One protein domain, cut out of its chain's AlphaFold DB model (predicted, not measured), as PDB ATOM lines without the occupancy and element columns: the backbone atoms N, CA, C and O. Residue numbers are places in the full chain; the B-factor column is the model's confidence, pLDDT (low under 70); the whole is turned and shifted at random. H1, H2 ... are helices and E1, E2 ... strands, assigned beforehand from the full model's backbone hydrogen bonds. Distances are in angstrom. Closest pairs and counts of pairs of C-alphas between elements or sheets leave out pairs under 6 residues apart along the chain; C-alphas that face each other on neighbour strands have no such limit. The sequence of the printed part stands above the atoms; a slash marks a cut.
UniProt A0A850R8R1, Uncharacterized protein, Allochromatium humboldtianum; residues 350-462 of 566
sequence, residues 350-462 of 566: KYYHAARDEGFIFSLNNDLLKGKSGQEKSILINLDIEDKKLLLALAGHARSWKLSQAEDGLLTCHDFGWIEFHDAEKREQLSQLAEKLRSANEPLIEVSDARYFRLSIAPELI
ATOM      1  N   LYS A 350      11.767  44.521 -34.002       49.25
ATOM      2  CA  LYS A 350      12.233  44.549 -32.600       49.25
ATOM      3  C   LYS A 350      13.763  44.642 -32.489       49.25
ATOM      4  O   LYS A 350      14.271  45.176 -31.510       49.25
ATOM      5  N   TYR A 351      14.472  44.180 -33.516       47.41
ATOM      6  CA  TYR A 351      15.926  44.223 -33.614       47.41
ATOM      7  C   TYR A 351      16.414  45.301 -34.601       47.41
ATOM      8  O   TYR A 351      17.569  45.690 -34.530       47.41
ATOM      9  N   TYR A 352      15.566  45.885 -35.460       39.00
ATOM     10  CA  TYR A 352      15.958  46.790 -36.567       39.00
ATOM     11  C   TYR A 352      16.882  47.967 -36.203       39.00
ATOM     12  O   TYR A 352      17.706  48.366 -37.024       39.00
ATOM     13  N   HIS A 353      16.779  48.531 -34.995       38.38
ATOM     14  CA  HIS A 353      17.627  49.658 -34.572       38.38
ATOM     15  C   HIS A 353      18.946  49.223 -33.891       38.38
ATOM     16  O   HIS A 353      19.800  50.058 -33.595       38.38
ATOM     17  N   ALA A 354      19.151  47.917 -33.700       40.91
ATOM     18  CA  ALA A 354      20.371  47.298 -33.172       40.91
ATOM     19  C   ALA A 354      20.977  46.218 -34.103       40.91
ATOM     20  O   ALA A 354      22.142  45.862 -33.937       40.91
ATOM     21  N   ALA A 355      20.221  45.754 -35.106       43.81
ATOM     22  CA  ALA A 355      20.374  44.449 -35.747       43.81
ATOM     23  C   ALA A 355      21.534  44.308 -36.717       43.81
ATOM     24  O   ALA A 355      21.983  43.186 -36.877       43.81
ATOM     25  N   ARG A 356      22.053  45.365 -37.357       51.62
ATOM     26  CA  ARG A 356      23.139  45.175 -38.347       51.62
ATOM     27  C   ARG A 356      24.426  44.603 -37.752       51.62
ATOM     28  O   ARG A 356      25.312  44.225 -38.511       51.62
ATOM     29  N   ASP A 357      24.519  44.540 -36.427       64.12
ATOM     30  CA  ASP A 357      25.705  44.060 -35.743       64.12
ATOM     31  C   ASP A 357      25.414  43.105 -34.581       64.12
ATOM     32  O   ASP A 357      26.313  42.863 -33.782       64.12
ATOM     33  N   GLU A 358      24.201  42.555 -34.466       79.69
ATOM     34  CA  GLU A 358      23.924  41.488 -33.495       79.69
ATOM     35  C   GLU A 358      24.348  40.118 -34.040       79.69
ATOM     36  O   GLU A 358      24.293  39.868 -35.243       79.69
ATOM     37  N   GLY A 359      24.799  39.222 -33.166       88.56
ATOM     38  CA  GLY A 359      25.160  37.856 -33.535       88.56
ATOM     39  C   GLY A 359      25.227  36.928 -32.331       88.56
ATOM     40  O   GLY A 359      25.169  37.377 -31.185       88.56
ATOM     41  N   PHE A 360      25.351  35.636 -32.618       93.56
ATOM     42  CA  PHE A 360      25.517  34.561 -31.647       93.56
ATOM     43  C   PHE A 360      26.885  33.912 -31.833       93.56
ATOM     44  O   PHE A 360      27.233  33.548 -32.956       93.56
ATOM     45  N   ILE A 361      27.655  33.766 -30.754       94.62
ATOM     46  CA  ILE A 361      28.982  33.135 -30.778       94.62
ATOM     47  C   ILE A 361      28.923  31.825 -30.000       94.62
ATOM     48  O   ILE A 361      28.805  31.829 -28.774       94.62
ATOM     49  N   PHE A 362      29.028  30.713 -30.723       95.06
ATOM     50  CA  PHE A 362      29.012  29.365 -30.164       95.06
ATOM     51  C   PHE A 362      30.425  28.924 -29.762       95.06
ATOM     52  O   PHE A 362      31.375  29.045 -30.538       95.06
ATOM     53  N   SER A 363      30.559  28.389 -28.547       92.00
ATOM     54  CA  SER A 363      31.826  27.942 -27.959       92.00
ATOM     55  C   SER A 363      31.627  26.627 -27.209       92.00
ATOM     56  O   SER A 363      30.558  26.403 -26.649       92.00
ATOM     57  N   LEU A 364      32.658  25.776 -27.165       92.00
ATOM     58  CA  LEU A 364      32.691  24.624 -26.249       92.00
ATOM     59  C   LEU A 364      33.182  25.033 -24.854       92.00
ATOM     60  O   LEU A 364      32.675  24.551 -23.843       92.00
ATOM     61  N   ASN A 365      34.142  25.959 -24.806       89.94
ATOM     62  CA  ASN A 365      34.865  26.312 -23.583       89.94
ATOM     63  C   ASN A 365      34.215  27.466 -22.814       89.94
ATOM     64  O   ASN A 365      34.396  27.571 -21.607       89.94
ATOM     65  N   ASN A 366      33.462  28.319 -23.509       90.25
ATOM     66  CA  ASN A 366      32.816  29.498 -22.939       90.25
ATOM     67  C   ASN A 366      31.288  29.366 -22.990       90.25
ATOM     68  O   ASN A 366      30.749  28.436 -23.604       90.25
ATOM     69  N   ASP A 367      30.595  30.299 -22.342       91.88
ATOM     70  CA  ASP A 367      29.153  30.469 -22.504       91.88
ATOM     71  C   ASP A 367      28.813  30.884 -23.939       91.88
ATOM     72  O   ASP A 367      29.626  31.483 -24.650       91.88
ATOM     73  N   LEU A 368      27.579  30.602 -24.355       92.69
ATOM     74  CA  LEU A 368      27.025  31.156 -25.583       92.69
ATOM     75  C   LEU A 368      26.953  32.681 -25.449       92.69
ATOM     76  O   LEU A 368      26.349  33.188 -24.504       92.69
ATOM     77  N   LEU A 369      27.531  33.420 -26.395       93.25
ATOM     78  CA  LEU A 369      27.482  34.882 -26.372       93.25
ATOM     79  C   LEU A 369      26.439  35.407 -27.356       93.25
ATOM     80  O   LEU A 369      26.305  34.881 -28.461       93.25
ATOM     81  N   LYS A 370      25.742  36.480 -26.976       91.38
ATOM     82  CA  LYS A 370      24.784  37.191 -27.832       91.38
ATOM     83  C   LYS A 370      24.918  38.693 -27.661       91.38
ATOM     84  O   LYS A 370      25.014  39.195 -26.543       91.38
ATOM     85  N   GLY A 371      24.858  39.425 -28.763       87.81
ATOM     86  CA  GLY A 371      24.782  40.882 -28.732       87.81
ATOM     87  C   GLY A 371      25.526  41.527 -29.884       87.81
ATOM     88  O   GLY A 371      25.826  40.874 -30.883       87.81
ATOM     89  N   LYS A 372      25.790  42.827 -29.734       85.88
ATOM     90  CA  LYS A 372      26.510  43.607 -30.738       85.88
ATOM     91  C   LYS A 372      27.981  43.217 -30.797       85.88
ATOM     92  O   LYS A 372      28.525  42.795 -29.780       85.88
ATOM     93  N   SER A 373      28.631  43.426 -31.941       82.62
ATOM     94  CA  SER A 373      30.056  43.126 -32.086       82.62
ATOM     95  C   SER A 373      30.894  43.844 -31.018       82.62
ATOM     96  O   SER A 373      30.889  45.072 -30.938       82.62
ATOM     97  N   GLY A 374      31.626  43.084 -30.201       78.81
ATOM     98  CA  GLY A 374      32.445  43.596 -29.094       78.81
ATOM     99  C   GLY A 374      31.669  43.998 -27.830       78.81
ATOM    100  O   GLY A 374      32.270  44.511 -26.887       78.81
ATOM    101  N   GLN A 375      30.350  43.804 -27.804       84.56
ATOM    102  CA  GLN A 375      29.466  44.034 -26.652       84.56
ATOM    103  C   GLN A 375      28.589  42.804 -26.376       84.56
ATOM    104  O   GLN A 375      27.489  42.920 -25.824       84.56
ATOM    105  N   GLU A 376      29.038  41.630 -26.811       88.62
ATOM    106  CA  GLU A 376      28.332  40.381 -26.601       88.62
ATOM    107  C   GLU A 376      28.287  40.047 -25.105       88.62
ATOM    108  O   GLU A 376      29.253  40.239 -24.365       88.62
ATOM    109  N   LYS A 377      27.138  39.551 -24.648       90.56
ATOM    110  CA  LYS A 377      26.925  39.127 -23.265       90.56
ATOM    111  C   LYS A 377      26.762  37.619 -23.213       90.56
ATOM    112  O   LYS A 377      26.134  37.042 -24.103       90.56
ATOM    113  N   SER A 378      27.286  37.009 -22.153       92.25
ATOM    114  CA  SER A 378      27.031  35.603 -21.854       92.25
ATOM    115  C   SER A 378      25.545  35.366 -21.634       92.25
ATOM    116  O   SER A 378      24.895  36.051 -20.841       92.25
ATOM    117  N   ILE A 379      25.024  34.367 -22.332       90.25
ATOM    118  CA  ILE A 379      23.727  33.777 -22.064       90.25
ATOM    119  C   ILE A 379      23.960  32.695 -21.005       90.25
ATOM    120  O   ILE A 379      24.526  31.643 -21.292       90.25
ATOM    121  N   LEU A 380      23.543  32.981 -19.771       88.19
ATOM    122  CA  LEU A 380      23.742  32.097 -18.621       88.19
ATOM    123  C   LEU A 380      22.750  30.928 -18.668       88.19
ATOM    124  O   LEU A 380      21.653  31.004 -18.116       88.19
ATOM    125  N   ILE A 381      23.140  29.853 -19.351       90.19
ATOM    126  CA  ILE A 381      22.391  28.597 -19.443       90.19
ATOM    127  C   ILE A 381      23.340  27.464 -19.083       90.19
ATOM    128  O   ILE A 381      24.460  27.405 -19.587       90.19
ATOM    129  N   ASN A 382      22.884  26.556 -18.223       90.81
ATOM    130  CA  ASN A 382      23.642  25.361 -17.879       90.81
ATOM    131  C   ASN A 382      23.601  24.369 -19.052       90.81
ATOM    132  O   ASN A 382      22.705  23.528 -19.122       90.81
ATOM    133  N   LEU A 383      24.530  24.540 -19.993       93.25
ATOM    134  CA  LEU A 383      24.743  23.653 -21.133       93.25
ATOM    135  C   LEU A 383      25.980  22.802 -20.870       93.25
ATOM    136  O   LEU A 383      27.073  23.344 -20.661       93.25
ATOM    137  N   ASP A 384      25.814  21.485 -20.913       93.56
ATOM    138  CA  ASP A 384      26.955  20.576 -20.879       93.56
ATOM    139  C   ASP A 384      27.715  20.577 -22.223       93.56
ATOM    140  O   ASP A 384      27.399  21.313 -23.165       93.56
ATOM    141  N   ILE A 385      28.794  19.798 -22.305       92.69
ATOM    142  CA  ILE A 385      29.623  19.743 -23.516       92.69
ATOM    143  C   ILE A 385      28.833  19.170 -24.702       92.69
ATOM    144  O   ILE A 385      29.017  19.638 -25.826       92.69
ATOM    145  N   GLU A 386      27.955  18.196 -24.469       92.88
ATOM    146  CA  GLU A 386      27.177  17.554 -25.528       92.88
ATOM    147  C   GLU A 386      26.082  18.491 -26.054       92.88
ATOM    148  O   GLU A 386      25.975  18.672 -27.269       92.88
ATOM    149  N   ASP A 387      25.380  19.211 -25.172       94.69
ATOM    150  CA  ASP A 387      24.456  20.294 -25.527       94.69
ATOM    151  C   ASP A 387      25.141  21.318 -26.457       94.69
ATOM    152  O   ASP A 387      24.606  21.719 -27.497       94.69
ATOM    153  N   LYS A 388      26.366  21.740 -26.105       95.00
ATOM    154  CA  LYS A 388      27.144  22.708 -26.897       95.00
ATOM    155  C   LYS A 388      27.568  22.141 -28.250       95.00
ATOM    156  O   LYS A 388      27.521  22.867 -29.247       95.00
ATOM    157  N   LYS A 389      27.961  20.865 -28.324       94.81
ATOM    158  CA  LYS A 389      28.286  20.225 -29.606       94.81
ATOM    159  C   LYS A 389      27.053  20.075 -30.504       94.81
ATOM    160  O   LYS A 389      27.168  20.303 -31.705       94.81
ATOM    161  N   LEU A 390      25.881  19.758 -29.946       94.31
ATOM    162  CA  LEU A 390      24.617  19.721 -30.694       94.31
ATOM    163  C   LEU A 390      24.248  21.104 -31.250       94.31
ATOM    164  O   LEU A 390      23.857  21.227 -32.410       94.31
ATOM    165  N   LEU A 391      24.439  22.171 -30.470       95.75
ATOM    166  CA  LEU A 391      24.255  23.535 -30.975       95.75
ATOM    167  C   LEU A 391      25.226  23.874 -32.109       95.75
ATOM    168  O   LEU A 391      24.811  24.474 -33.099       95.75
ATOM    169  N   LEU A 392      26.496  23.478 -31.992       95.25
ATOM    170  CA  LEU A 392      27.493  23.667 -33.050       95.25
ATOM    171  C   LEU A 392      27.131  22.902 -34.326       95.25
ATOM    172  O   LEU A 392      27.293  23.442 -35.419       95.25
ATOM    173  N   ALA A 393      26.600  21.689 -34.192       94.00
ATOM    174  CA  ALA A 393      26.074  20.902 -35.298       94.00
ATOM    175  C   ALA A 393      24.942  21.627 -36.042       94.00
ATOM    176  O   ALA A 393      25.035  21.840 -37.255       94.00
ATOM    177  N   LEU A 394      23.909  22.076 -35.317       95.94
ATOM    178  CA  LEU A 394      22.794  22.835 -35.897       95.94
ATOM    179  C   LEU A 394      23.270  24.152 -36.527       95.94
ATOM    180  O   LEU A 394      22.845  24.505 -37.626       95.94
ATOM    181  N   ALA A 395      24.177  24.863 -35.855       95.56
ATOM    182  CA  ALA A 395      24.785  26.095 -36.346       95.56
ATOM    183  C   ALA A 395      25.563  25.867 -37.649       95.56
ATOM    184  O   ALA A 395      25.448  26.656 -38.589       95.56
ATOM    185  N   GLY A 396      26.331  24.780 -37.726       94.25
ATOM    186  CA  GLY A 396      27.112  24.451 -38.906       94.25
ATOM    187  C   GLY A 396      26.259  24.073 -40.106       94.25
ATOM    188  O   GLY A 396      26.502  24.578 -41.203       94.25
ATOM    189  N   HIS A 397      25.214  23.271 -39.895       94.38
ATOM    190  CA  HIS A 397      24.259  22.951 -40.956       94.38
ATOM    191  C   HIS A 397      23.480  24.189 -41.422       94.38
ATOM    192  O   HIS A 397      23.355  24.424 -42.621       94.38
ATOM    193  N   ALA A 398      23.043  25.056 -40.499       94.06
ATOM    194  CA  ALA A 398      22.402  26.327 -40.849       94.06
ATOM    195  C   ALA A 398      23.307  27.230 -41.710       94.06
ATOM    196  O   ALA A 398      22.822  27.946 -42.581       94.06
ATOM    197  N   ARG A 399      24.629  27.166 -41.514       93.69
ATOM    198  CA  ARG A 399      25.645  27.851 -42.335       93.69
ATOM    199  C   ARG A 399      25.997  27.130 -43.640       93.69
ATOM    200  O   ARG A 399      26.898  27.590 -44.343       93.69
ATOM    201  N   SER A 400      25.335  26.014 -43.943       92.38
ATOM    202  CA  SER A 400      25.631  25.139 -45.083       92.38
ATOM    203  C   SER A 400      27.074  24.620 -45.087       92.38
ATOM    204  O   SER A 400      27.679  24.428 -46.144       92.38
ATOM    205  N   TRP A 401      27.666  24.412 -43.907       92.25
ATOM    206  CA  TRP A 401      28.976  23.778 -43.810       92.25
ATOM    207  C   TRP A 401      28.866  22.286 -44.087       92.25
ATOM    208  O   TRP A 401      27.935  21.618 -43.646       92.25
ATOM    209  N   LYS A 402      29.856  21.753 -44.805       90.38
ATOM    210  CA  LYS A 402      29.869  20.349 -45.195       90.38
ATOM    211  C   LYS A 402      29.995  19.448 -43.966       90.38
ATOM    212  O   LYS A 402      30.994  19.517 -43.246       90.38
ATOM    213  N   LEU A 403      28.997  18.597 -43.769       89.25
ATOM    214  CA  LEU A 403      29.005  17.519 -42.790       89.25
ATOM    215  C   LEU A 403      29.570  16.254 -43.451       89.25
ATOM    216  O   LEU A 403      29.245  15.934 -44.593       89.25
ATOM    217  N   SER A 404      30.460  15.559 -42.755       87.62
ATOM    218  CA  SER A 404      31.014  14.268 -43.169       87.62
ATOM    219  C   SER A 404      30.961  13.292 -42.007       87.62
ATOM    220  O   SER A 404      30.847  13.731 -40.870       87.62
ATOM    221  N   GLN A 405      31.050  11.987 -42.276       82.62
ATOM    222  CA  GLN A 405      30.943  10.955 -41.232       82.62
ATOM    223  C   GLN A 405      29.617  11.015 -40.449       82.62
ATOM    224  O   GLN A 405      29.561  10.575 -39.307       82.62
ATOM    225  N   ALA A 406      28.560  11.576 -41.043       79.25
ATOM    226  CA  ALA A 406      27.218  11.384 -40.513       79.25
ATOM    227  C   ALA A 406      26.868   9.898 -40.655       79.25
ATOM    228  O   ALA A 406      27.180   9.286 -41.676       79.25
ATOM    229  N   GLU A 407      26.268   9.317 -39.622       73.88
ATOM    230  CA  GLU A 407      25.820   7.927 -39.664       73.88
ATOM    231  C   GLU A 407      24.695   7.788 -40.698       73.88
ATOM    232  O   GLU A 407      23.620   8.381 -40.543       73.88
ATOM    233  N   ASP A 408      24.961   7.023 -41.761       72.00
ATOM    234  CA  ASP A 408      24.011   6.800 -42.849       72.00
ATOM    235  C   ASP A 408      22.675   6.277 -42.300       72.00
ATOM    236  O   ASP A 408      22.617   5.302 -41.551       72.00
ATOM    237  N   GLY A 409      21.584   6.942 -42.687       76.25
ATOM    238  CA  GLY A 409      20.219   6.555 -42.327       76.25
ATOM    239  C   GLY A 409      19.714   7.049 -40.965       76.25
ATOM    240  O   GLY A 409      18.535   6.858 -40.679       76.25
ATOM    241  N   LEU A 410      20.532   7.715 -40.139       84.69
ATOM    242  CA  LEU A 410      20.069   8.246 -38.842       84.69
ATOM    243  C   LEU A 410      19.546   9.684 -38.894       84.69
ATOM    244  O   LEU A 410      18.829  10.108 -37.982       84.69
ATOM    245  N   LEU A 411      19.883  10.436 -39.942       90.00
ATOM    246  CA  LEU A 411      19.397  11.797 -40.144       90.00
ATOM    247  C   LEU A 411      19.286  12.163 -41.624       90.00
ATOM    248  O   LEU A 411      20.001  11.614 -42.461       90.00
ATOM    249  N   THR A 412      18.439  13.149 -41.913       89.94
ATOM    250  CA  THR A 412      18.305  13.770 -43.234       89.94
ATOM    251  C   THR A 412      18.469  15.283 -43.105       89.94
ATOM    252  O   THR A 412      17.749  15.950 -42.360       89.94
ATOM    253  N   CYS A 413      19.432  15.846 -43.835       89.62
ATOM    254  CA  CYS A 413      19.663  17.286 -43.893       89.62
ATOM    255  C   CYS A 413      18.773  17.926 -44.964       89.62
ATOM    256  O   CYS A 413      18.860  17.586 -46.141       89.62
ATOM    257  N   HIS A 414      17.965  18.899 -44.555       90.69
ATOM    258  CA  HIS A 414      17.089  19.682 -45.423       90.69
ATOM    259  C   HIS A 414      17.605  21.124 -45.540       90.69
ATOM    260  O   HIS A 414      18.402  21.582 -44.712       90.69
ATOM    261  N   ASP A 415      17.135  21.865 -46.547       88.88
ATOM    262  CA  ASP A 415      17.472  23.286 -46.682       88.88
ATOM    263  C   ASP A 415      17.002  24.109 -45.468       88.88
ATOM    264  O   ASP A 415      16.232  23.655 -44.614       88.88
ATOM    265  N   PHE A 416      17.473  25.356 -45.391       89.31
ATOM    266  CA  PHE A 416      17.136  26.308 -44.325       89.31
ATOM    267  C   PHE A 416      17.597  25.893 -42.916       89.31
ATOM    268  O   PHE A 416      17.118  26.444 -41.919       89.31
ATOM    269  N   GLY A 417      18.559  24.971 -42.829       91.31
ATOM    270  CA  GLY A 417      19.145  24.510 -41.572       91.31
ATOM    271  C   GLY A 417      18.302  23.470 -40.834       91.31
ATOM    272  O   GLY A 417      18.599  23.183 -39.676       91.31
ATOM    273  N   TRP A 418      17.268  22.920 -41.473       94.12
ATOM    274  CA  TRP A 418      16.472  21.832 -40.913       94.12
ATOM    275  C   TRP A 418      17.217  20.502 -40.984       94.12
ATOM    276  O   TRP A 418      17.788  20.148 -42.014       94.12
ATOM    277  N   ILE A 419      17.173  19.752 -39.889       93.69
ATOM    278  CA  ILE A 419      17.663  18.379 -39.806       93.69
ATOM    279  C   ILE A 419      16.521  17.511 -39.290       93.69
ATOM    280  O   ILE A 419      15.927  17.807 -38.253       93.69
ATOM    281  N   GLU A 420      16.206  16.461 -40.032       93.81
ATOM    282  CA  GLU A 420      15.317  15.391 -39.599       93.81
ATOM    283  C   GLU A 420      16.141  14.314 -38.906       93.81
ATOM    284  O   GLU A 420      17.127  13.841 -39.465       93.81
ATOM    285  N   PHE A 421      15.738  13.923 -37.704       91.94
ATOM    286  CA  PHE A 421      16.381  12.851 -36.954       91.94
ATOM    287  C   PHE A 421      15.479  11.621 -36.924       91.94
ATOM    288  O   PHE A 421      14.333  11.695 -36.478       91.94
ATOM    289  N   HIS A 422      16.017  10.482 -37.360       90.62
ATOM    290  CA  HIS A 422      15.320   9.190 -37.346       90.62
ATOM    291  C   HIS A 422      15.562   8.431 -36.037       90.62
ATOM    292  O   HIS A 422      14.735   7.625 -35.610       90.62
ATOM    293  N   ASP A 423      16.661   8.747 -35.355       89.50
ATOM    294  CA  ASP A 423      17.010   8.189 -34.054       89.50
ATOM    295  C   ASP A 423      16.155   8.782 -32.915       89.50
ATOM    296  O   ASP A 423      15.995   9.996 -32.787       89.50
ATOM    297  N   ALA A 424      15.562   7.925 -32.081       90.88
ATOM    298  CA  ALA A 424      14.682   8.365 -30.997       90.88
ATOM    299  C   ALA A 424      15.447   9.031 -29.842       90.88
ATOM    300  O   ALA A 424      14.940   9.986 -29.255       90.88
ATOM    301  N   GLU A 425      16.662   8.570 -29.544       90.88
ATOM    302  CA  GLU A 425      17.470   9.095 -28.444       90.88
ATOM    303  C   GLU A 425      17.951  10.521 -28.745       90.88
ATOM    304  O   GLU A 425      17.735  11.434 -27.947       90.88
ATOM    305  N   LYS A 426      18.495  10.757 -29.946       89.38
ATOM    306  CA  LYS A 426      18.906  12.087 -30.427       89.38
ATOM    307  C   LYS A 426      17.729  13.065 -30.479       89.38
ATOM    308  O   LYS A 426      17.897  14.237 -30.137       89.38
ATOM    309  N   ARG A 427      16.527  12.607 -30.860       94.06
ATOM    310  CA  ARG A 427      15.308  13.442 -30.827       94.06
ATOM    311  C   ARG A 427      14.943  13.884 -29.413       94.06
ATOM    312  O   ARG A 427      14.587  15.048 -29.218       94.06
ATOM    313  N   GLU A 428      15.041  12.984 -28.441       94.19
ATOM    314  CA  GLU A 428      14.780  13.299 -27.036       94.19
ATOM    315  C   GLU A 428      15.833  14.274 -26.487       94.19
ATOM    316  O   GLU A 428      15.475  15.307 -25.923       94.19
ATOM    317  N   GLN A 429      17.121  14.030 -26.751       93.44
ATOM    318  CA  GLN A 429      18.212  14.929 -26.354       93.44
ATOM    319  C   GLN A 429      18.028  16.349 -26.917       93.44
ATOM    320  O   GLN A 429      18.119  17.333 -26.181       93.44
ATOM    321  N   LEU A 430      17.708  16.483 -28.210       94.81
ATOM    322  CA  LEU A 430      17.459  17.786 -28.834       94.81
ATOM    323  C   LEU A 430      16.188  18.464 -28.315       94.81
ATOM    324  O   LEU A 430      16.160  19.690 -28.188       94.81
ATOM    325  N   SER A 431      15.151  17.691 -27.992       95.69
ATOM    326  CA  SER A 431      13.922  18.219 -27.390       95.69
ATOM    327  C   SER A 431      14.183  18.761 -25.984       95.69
ATOM    328  O   SER A 431      13.752  19.871 -25.666       95.69
ATOM    329  N   GLN A 432      14.965  18.042 -25.175       95.44
ATOM    330  CA  GLN A 432      15.408  18.497 -23.857       95.44
ATOM    331  C   GLN A 432      16.277  19.753 -23.959       95.44
ATOM    332  O   GLN A 432      16.051  20.717 -23.227       95.44
ATOM    333  N   LEU A 433      17.226  19.792 -24.897       96.38
ATOM    334  CA  LEU A 433      18.045  20.975 -25.157       96.38
ATOM    335  C   LEU A 433      17.189  22.177 -25.588       96.38
ATOM    336  O   LEU A 433      17.373  23.285 -25.080       96.38
ATOM    337  N   ALA A 434      16.211  21.971 -26.473       96.69
ATOM    338  CA  ALA A 434      15.274  23.016 -26.878       96.69
ATOM    339  C   ALA A 434      14.458  23.550 -25.687       96.69
ATOM    340  O   ALA A 434      14.225  24.760 -25.602       96.69
ATOM    341  N   GLU A 435      14.062  22.686 -24.748       95.50
ATOM    342  CA  GLU A 435      13.338  23.083 -23.536       95.50
ATOM    343  C   GLU A 435      14.230  23.817 -22.525       95.50
ATOM    344  O   GLU A 435      13.805  24.836 -21.978       95.50
ATOM    345  N   LYS A 436      15.488  23.383 -22.332       95.38
ATOM    346  CA  LYS A 436      16.493  24.106 -21.521       95.38
ATOM    347  C   LYS A 436      16.651  25.547 -22.021       95.38
ATOM    348  O   LYS A 436      16.573  26.504 -21.252       95.38
ATOM    349  N   LEU A 437      16.816  25.697 -23.334       95.19
ATOM    350  CA  LEU A 437      16.957  26.980 -24.022       95.19
ATOM    351  C   LEU A 437      15.690  27.845 -23.906       95.19
ATOM    352  O   LEU A 437      15.763  29.035 -23.589       95.19
ATOM    353  N   ARG A 438      14.506  27.247 -24.085       94.31
ATOM    354  CA  ARG A 438      13.214  27.934 -23.932       94.31
ATOM    355  C   ARG A 438      12.968  28.402 -22.498       94.31
ATOM    356  O   ARG A 438      12.539  29.539 -22.314       94.31
ATOM    357  N   SER A 439      13.282  27.569 -21.508       93.38
ATOM    358  CA  SER A 439      13.171  27.886 -20.076       93.38
ATOM    359  C   SER A 439      14.055  29.069 -19.677       93.38
ATOM    360  O   SER A 439      13.692  29.857 -18.808       93.38
ATOM    361  N   ALA A 440      15.181  29.252 -20.370       90.69
ATOM    362  CA  ALA A 440      16.056  30.409 -20.221       90.69
ATOM    363  C   ALA A 440      15.648  31.631 -21.072       90.69
ATOM    364  O   ALA A 440      16.409  32.590 -21.184       90.69
ATOM    365  N   ASN A 441      14.454  31.612 -21.679       89.81
ATOM    366  CA  ASN A 441      13.939  32.650 -22.577       89.81
ATOM    367  C   ASN A 441      14.811  32.899 -23.826       89.81
ATOM    368  O   ASN A 441      14.747  33.962 -24.447       89.81
ATOM    369  N   GLU A 442      15.584  31.896 -24.241       90.75
ATOM    370  CA  GLU A 442      16.368  31.903 -25.476       90.75
ATOM    371  C   GLU A 442      16.005  30.678 -26.324       90.75
ATOM    372  O   GLU A 442      16.795  29.750 -26.437       90.75
ATOM    373  N   PRO A 443      14.807  30.621 -26.931       91.94
ATOM    374  CA  PRO A 443      14.374  29.484 -27.746       91.94
ATOM    375  C   PRO A 443      15.072  29.510 -29.113       91.94
ATOM    376  O   PRO A 443      14.499  29.906 -30.131       91.94
ATOM    377  N   LEU A 444      16.350  29.139 -29.102       94.25
ATOM    378  CA  LEU A 444      17.222  29.117 -30.274       94.25
ATOM    379  C   LEU A 444      16.955  27.907 -31.159       94.25
ATOM    380  O   LEU A 444      17.231  27.981 -32.350       94.25
ATOM    381  N   ILE A 445      16.422  26.820 -30.600       96.44
ATOM    382  CA  ILE A 445      16.061  25.623 -31.358       96.44
ATOM    383  C   ILE A 445      14.571  25.661 -31.671       96.44
ATOM    384  O   ILE A 445      13.730  25.812 -30.783       96.44
ATOM    385  N   GLU A 446      14.259  25.513 -32.949       95.25
ATOM    386  CA  GLU A 446      12.904  25.302 -33.433       95.25
ATOM    387  C   GLU A 446      12.685  23.810 -33.653       95.25
ATOM    388  O   GLU A 446      13.540  23.136 -34.230       95.25
ATOM    389  N   VAL A 447      11.543  23.316 -33.179       94.44
ATOM    390  CA  VAL A 447      11.148  21.908 -33.264       94.44
ATOM    391  C   VAL A 447       9.849  21.822 -34.053       94.44
ATOM    392  O   VAL A 447       8.904  22.560 -33.769       94.44
ATOM    393  N   SER A 448       9.791  20.919 -35.028       92.31
ATOM    394  CA  SER A 448       8.589  20.638 -35.813       92.31
ATOM    395  C   SER A 448       8.359  19.130 -35.907       92.31
ATOM    396  O   SER A 448       9.308  18.362 -36.064       92.31
ATOM    397  N   ASP A 449       7.099  18.705 -35.756       88.75
ATOM    398  CA  ASP A 449       6.669  17.295 -35.823       88.75
ATOM    399  C   ASP A 449       7.490  16.338 -34.924       88.75
ATOM    400  O   ASP A 449       7.690  15.172 -35.246       88.75
ATOM    401  N   ALA A 450       8.053  16.858 -33.823       90.31
ATOM    402  CA  ALA A 450       8.942  16.156 -32.884       90.31
ATOM    403  C   ALA A 450      10.179  15.454 -33.499       90.31
ATOM    404  O   ALA A 450      10.869  14.707 -32.806       90.31
ATOM    405  N   ARG A 451      10.485  15.678 -34.783       93.75
ATOM    406  CA  ARG A 451      11.611  15.037 -35.491       93.75
ATOM    407  C   ARG A 451      12.459  15.992 -36.320       93.75
ATOM    408  O   ARG A 451      13.597  15.651 -36.630       93.75
ATOM    409  N   TYR A 452      11.935  17.170 -36.652       95.00
ATOM    410  CA  TYR A 452      12.679  18.200 -37.367       95.00
ATOM    411  C   TYR A 452      13.178  19.251 -36.389       95.00
ATOM    412  O   TYR A 452      12.396  19.835 -35.633       95.00
ATOM    413  N   PHE A 453      14.476  19.519 -36.446       96.06
ATOM    414  CA  PHE A 453      15.147  20.476 -35.582       96.06
ATOM    415  C   PHE A 453      15.973  21.431 -36.423       96.06
ATOM    416  O   PHE A 453      16.581  21.044 -37.421       96.06
ATOM    417  N   ARG A 454      16.023  22.689 -36.004       95.50
ATOM    418  CA  ARG A 454      16.977  23.660 -36.539       95.50
ATOM    419  C   ARG A 454      17.328  24.703 -35.511       95.50
ATOM    420  O   ARG A 454      16.585  24.934 -34.558       95.50
ATOM    421  N   LEU A 455      18.389  25.443 -35.799       95.69
ATOM    422  CA  LEU A 455      18.617  26.725 -35.162       95.69
ATOM    423  C   LEU A 455      17.708  27.792 -35.806       95.69
ATOM    424  O   LEU A 455      17.789  28.047 -37.005       95.69
ATOM    425  N   SER A 456      16.849  28.446 -35.021       94.06
ATOM    426  CA  SER A 456      15.957  29.532 -35.463       94.06
ATOM    427  C   SER A 456      16.693  30.880 -35.568       94.06
ATOM    428  O   SER A 456      16.188  31.932 -35.168       94.06
ATOM    429  N   ILE A 457      17.922  30.843 -36.082       92.12
ATOM    430  CA  ILE A 457      18.822  31.984 -36.243       92.12
ATOM    431  C   ILE A 457      19.229  32.052 -37.708       92.12
ATOM    432  O   ILE A 457      19.659  31.051 -38.279       92.12
ATOM    433  N   ALA A 458      19.110  33.234 -38.306       90.81
ATOM    434  CA  ALA A 458      19.545  33.445 -39.673       90.81
ATOM    435  C   ALA A 458      21.056  33.150 -39.809       90.81
ATOM    436  O   ALA A 458      21.829  33.574 -38.939       90.81
ATOM    437  N   PRO A 459      21.502  32.431 -40.858       92.06
ATOM    438  CA  PRO A 459      22.879  31.945 -40.982       92.06
ATOM    439  C   PRO A 459      23.946  33.032 -40.797       92.06
ATOM    440  O   PRO A 459      24.995  32.824 -40.190       92.06
ATOM    441  N   GLU A 460      23.677  34.237 -41.271       88.94
ATOM    442  CA  GLU A 460      24.568  35.385 -41.193       88.94
ATOM    443  C   GLU A 460      24.772  35.949 -39.773       88.94
ATOM    444  O   GLU A 460      25.708  36.718 -39.554       88.94
ATOM    445  N   LEU A 461      23.959  35.523 -38.800       91.06
ATOM    446  CA  LEU A 461      24.084  35.874 -37.381       91.06
ATOM    447  C   LEU A 461      24.833  34.811 -36.559       91.06
ATOM    448  O   LEU A 461      25.055  35.012 -35.366       91.06
ATOM    449  N   ILE A 462      25.205  33.685 -37.171       94.38
ATOM    450  CA  ILE A 462      25.861  32.555 -36.507       94.38
ATOM    451  C   ILE A 462      27.381  32.685 -36.645       94.38
ATOM    452  O   ILE A 462      27.917  32.705 -37.758       94.38
TER     453      ILE A 462
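What this domain is: This is residues 350 to 462 of the 566 residues of an uncharacterized protein of Allochromatium humboldtianum (UniProt A0A850R8R1). Two sheets lie toward opposite ends of an elongated body, and helix H1 sits in the middle between them: a small three-strand sheet, E1 to E3, at one end, and a four-strand sheet with H1 and H2 over one of its faces at the other. H2 slants over E7 and E6, and H1 stands across it. The printed part has 113 residues with two named helices and seven named strands, in the order E1 E2 E3 H1 E4 E5 H2 E6 E7; the sheets, E1 E2 E3 and E4 E5 E7 E6, are antiparallel, and the class is mixed. It is compact, with a radius of gyration of the C-alphas of 14.1 A, and spans 42 by 27 by 26 A.

How they stand to each other: E1, residues 358 to 362, E2, residues 368 to 372, and E3, residues 377 to 379, form a meander, each strand the antiparallel neighbour of the one before. N 361 and O 369 are 2.9 A apart, and N 379 and O 368 2.8 A, within hydrogen-bond range. H1, residues 385 to 398, is on this sheet; its closest C-alphas to E1 are those of Leu 392 and Phe 362, 6.6 A apart. E4, residues 411 to 413, and E5, residues 419 to 421, form a hairpin, with N 420 and O 412 at 2.8 A. H2, residues 424 to 439, precedes the hairpin of E6, residues 445 to 448, and E7, residues 452 to 455, where N 446 and O 454 are 2.9 A apart. E5 and E7 are antiparallel neighbours, with N 419 and O 453 within hydrogen-bond range at 2.8 A. E5, H2 and E6 make a split strand-helix-strand unit, two strands running the same way with E7 between them; its crossover is right-handed. H1 and H2 lie on the same face of the sheet E4 E5 E7 E6, giving two layers, at heights of 8.7 A and 9.2 A. H1 stands up from this sheet, its line rising 50 degrees. H1 and H2 are close but not clearly touching, about perpendicular at 87 degrees; the closest C-alphas, of Asp 387 and Leu 433, are 6.5 A apart. In both helices every O i to N i+4 pair is within hydrogen-bond range.

Where its parts are: E1 begins at C-alpha 358, (23.924, 41.488, -33.495), and is 13.6 A long; E2 is 13.5 A. H1 measures 19.9 A and H2 22.4 A, from C-alpha 424 at (14.682, 8.365, -30.997). E7, 10.6 A, ends at C-alpha 455, (18.617, 26.725, -35.162).

The domain as a whole: The C-alphas farthest apart, of His 353 and Asp 408, are 44.1 A apart. The printed part has no cut. The link from H1 to E4 is long, 12 residues; the others are tight. Mean pLDDT of the printed part is 88.1, and residues 350 to 357 are under 70.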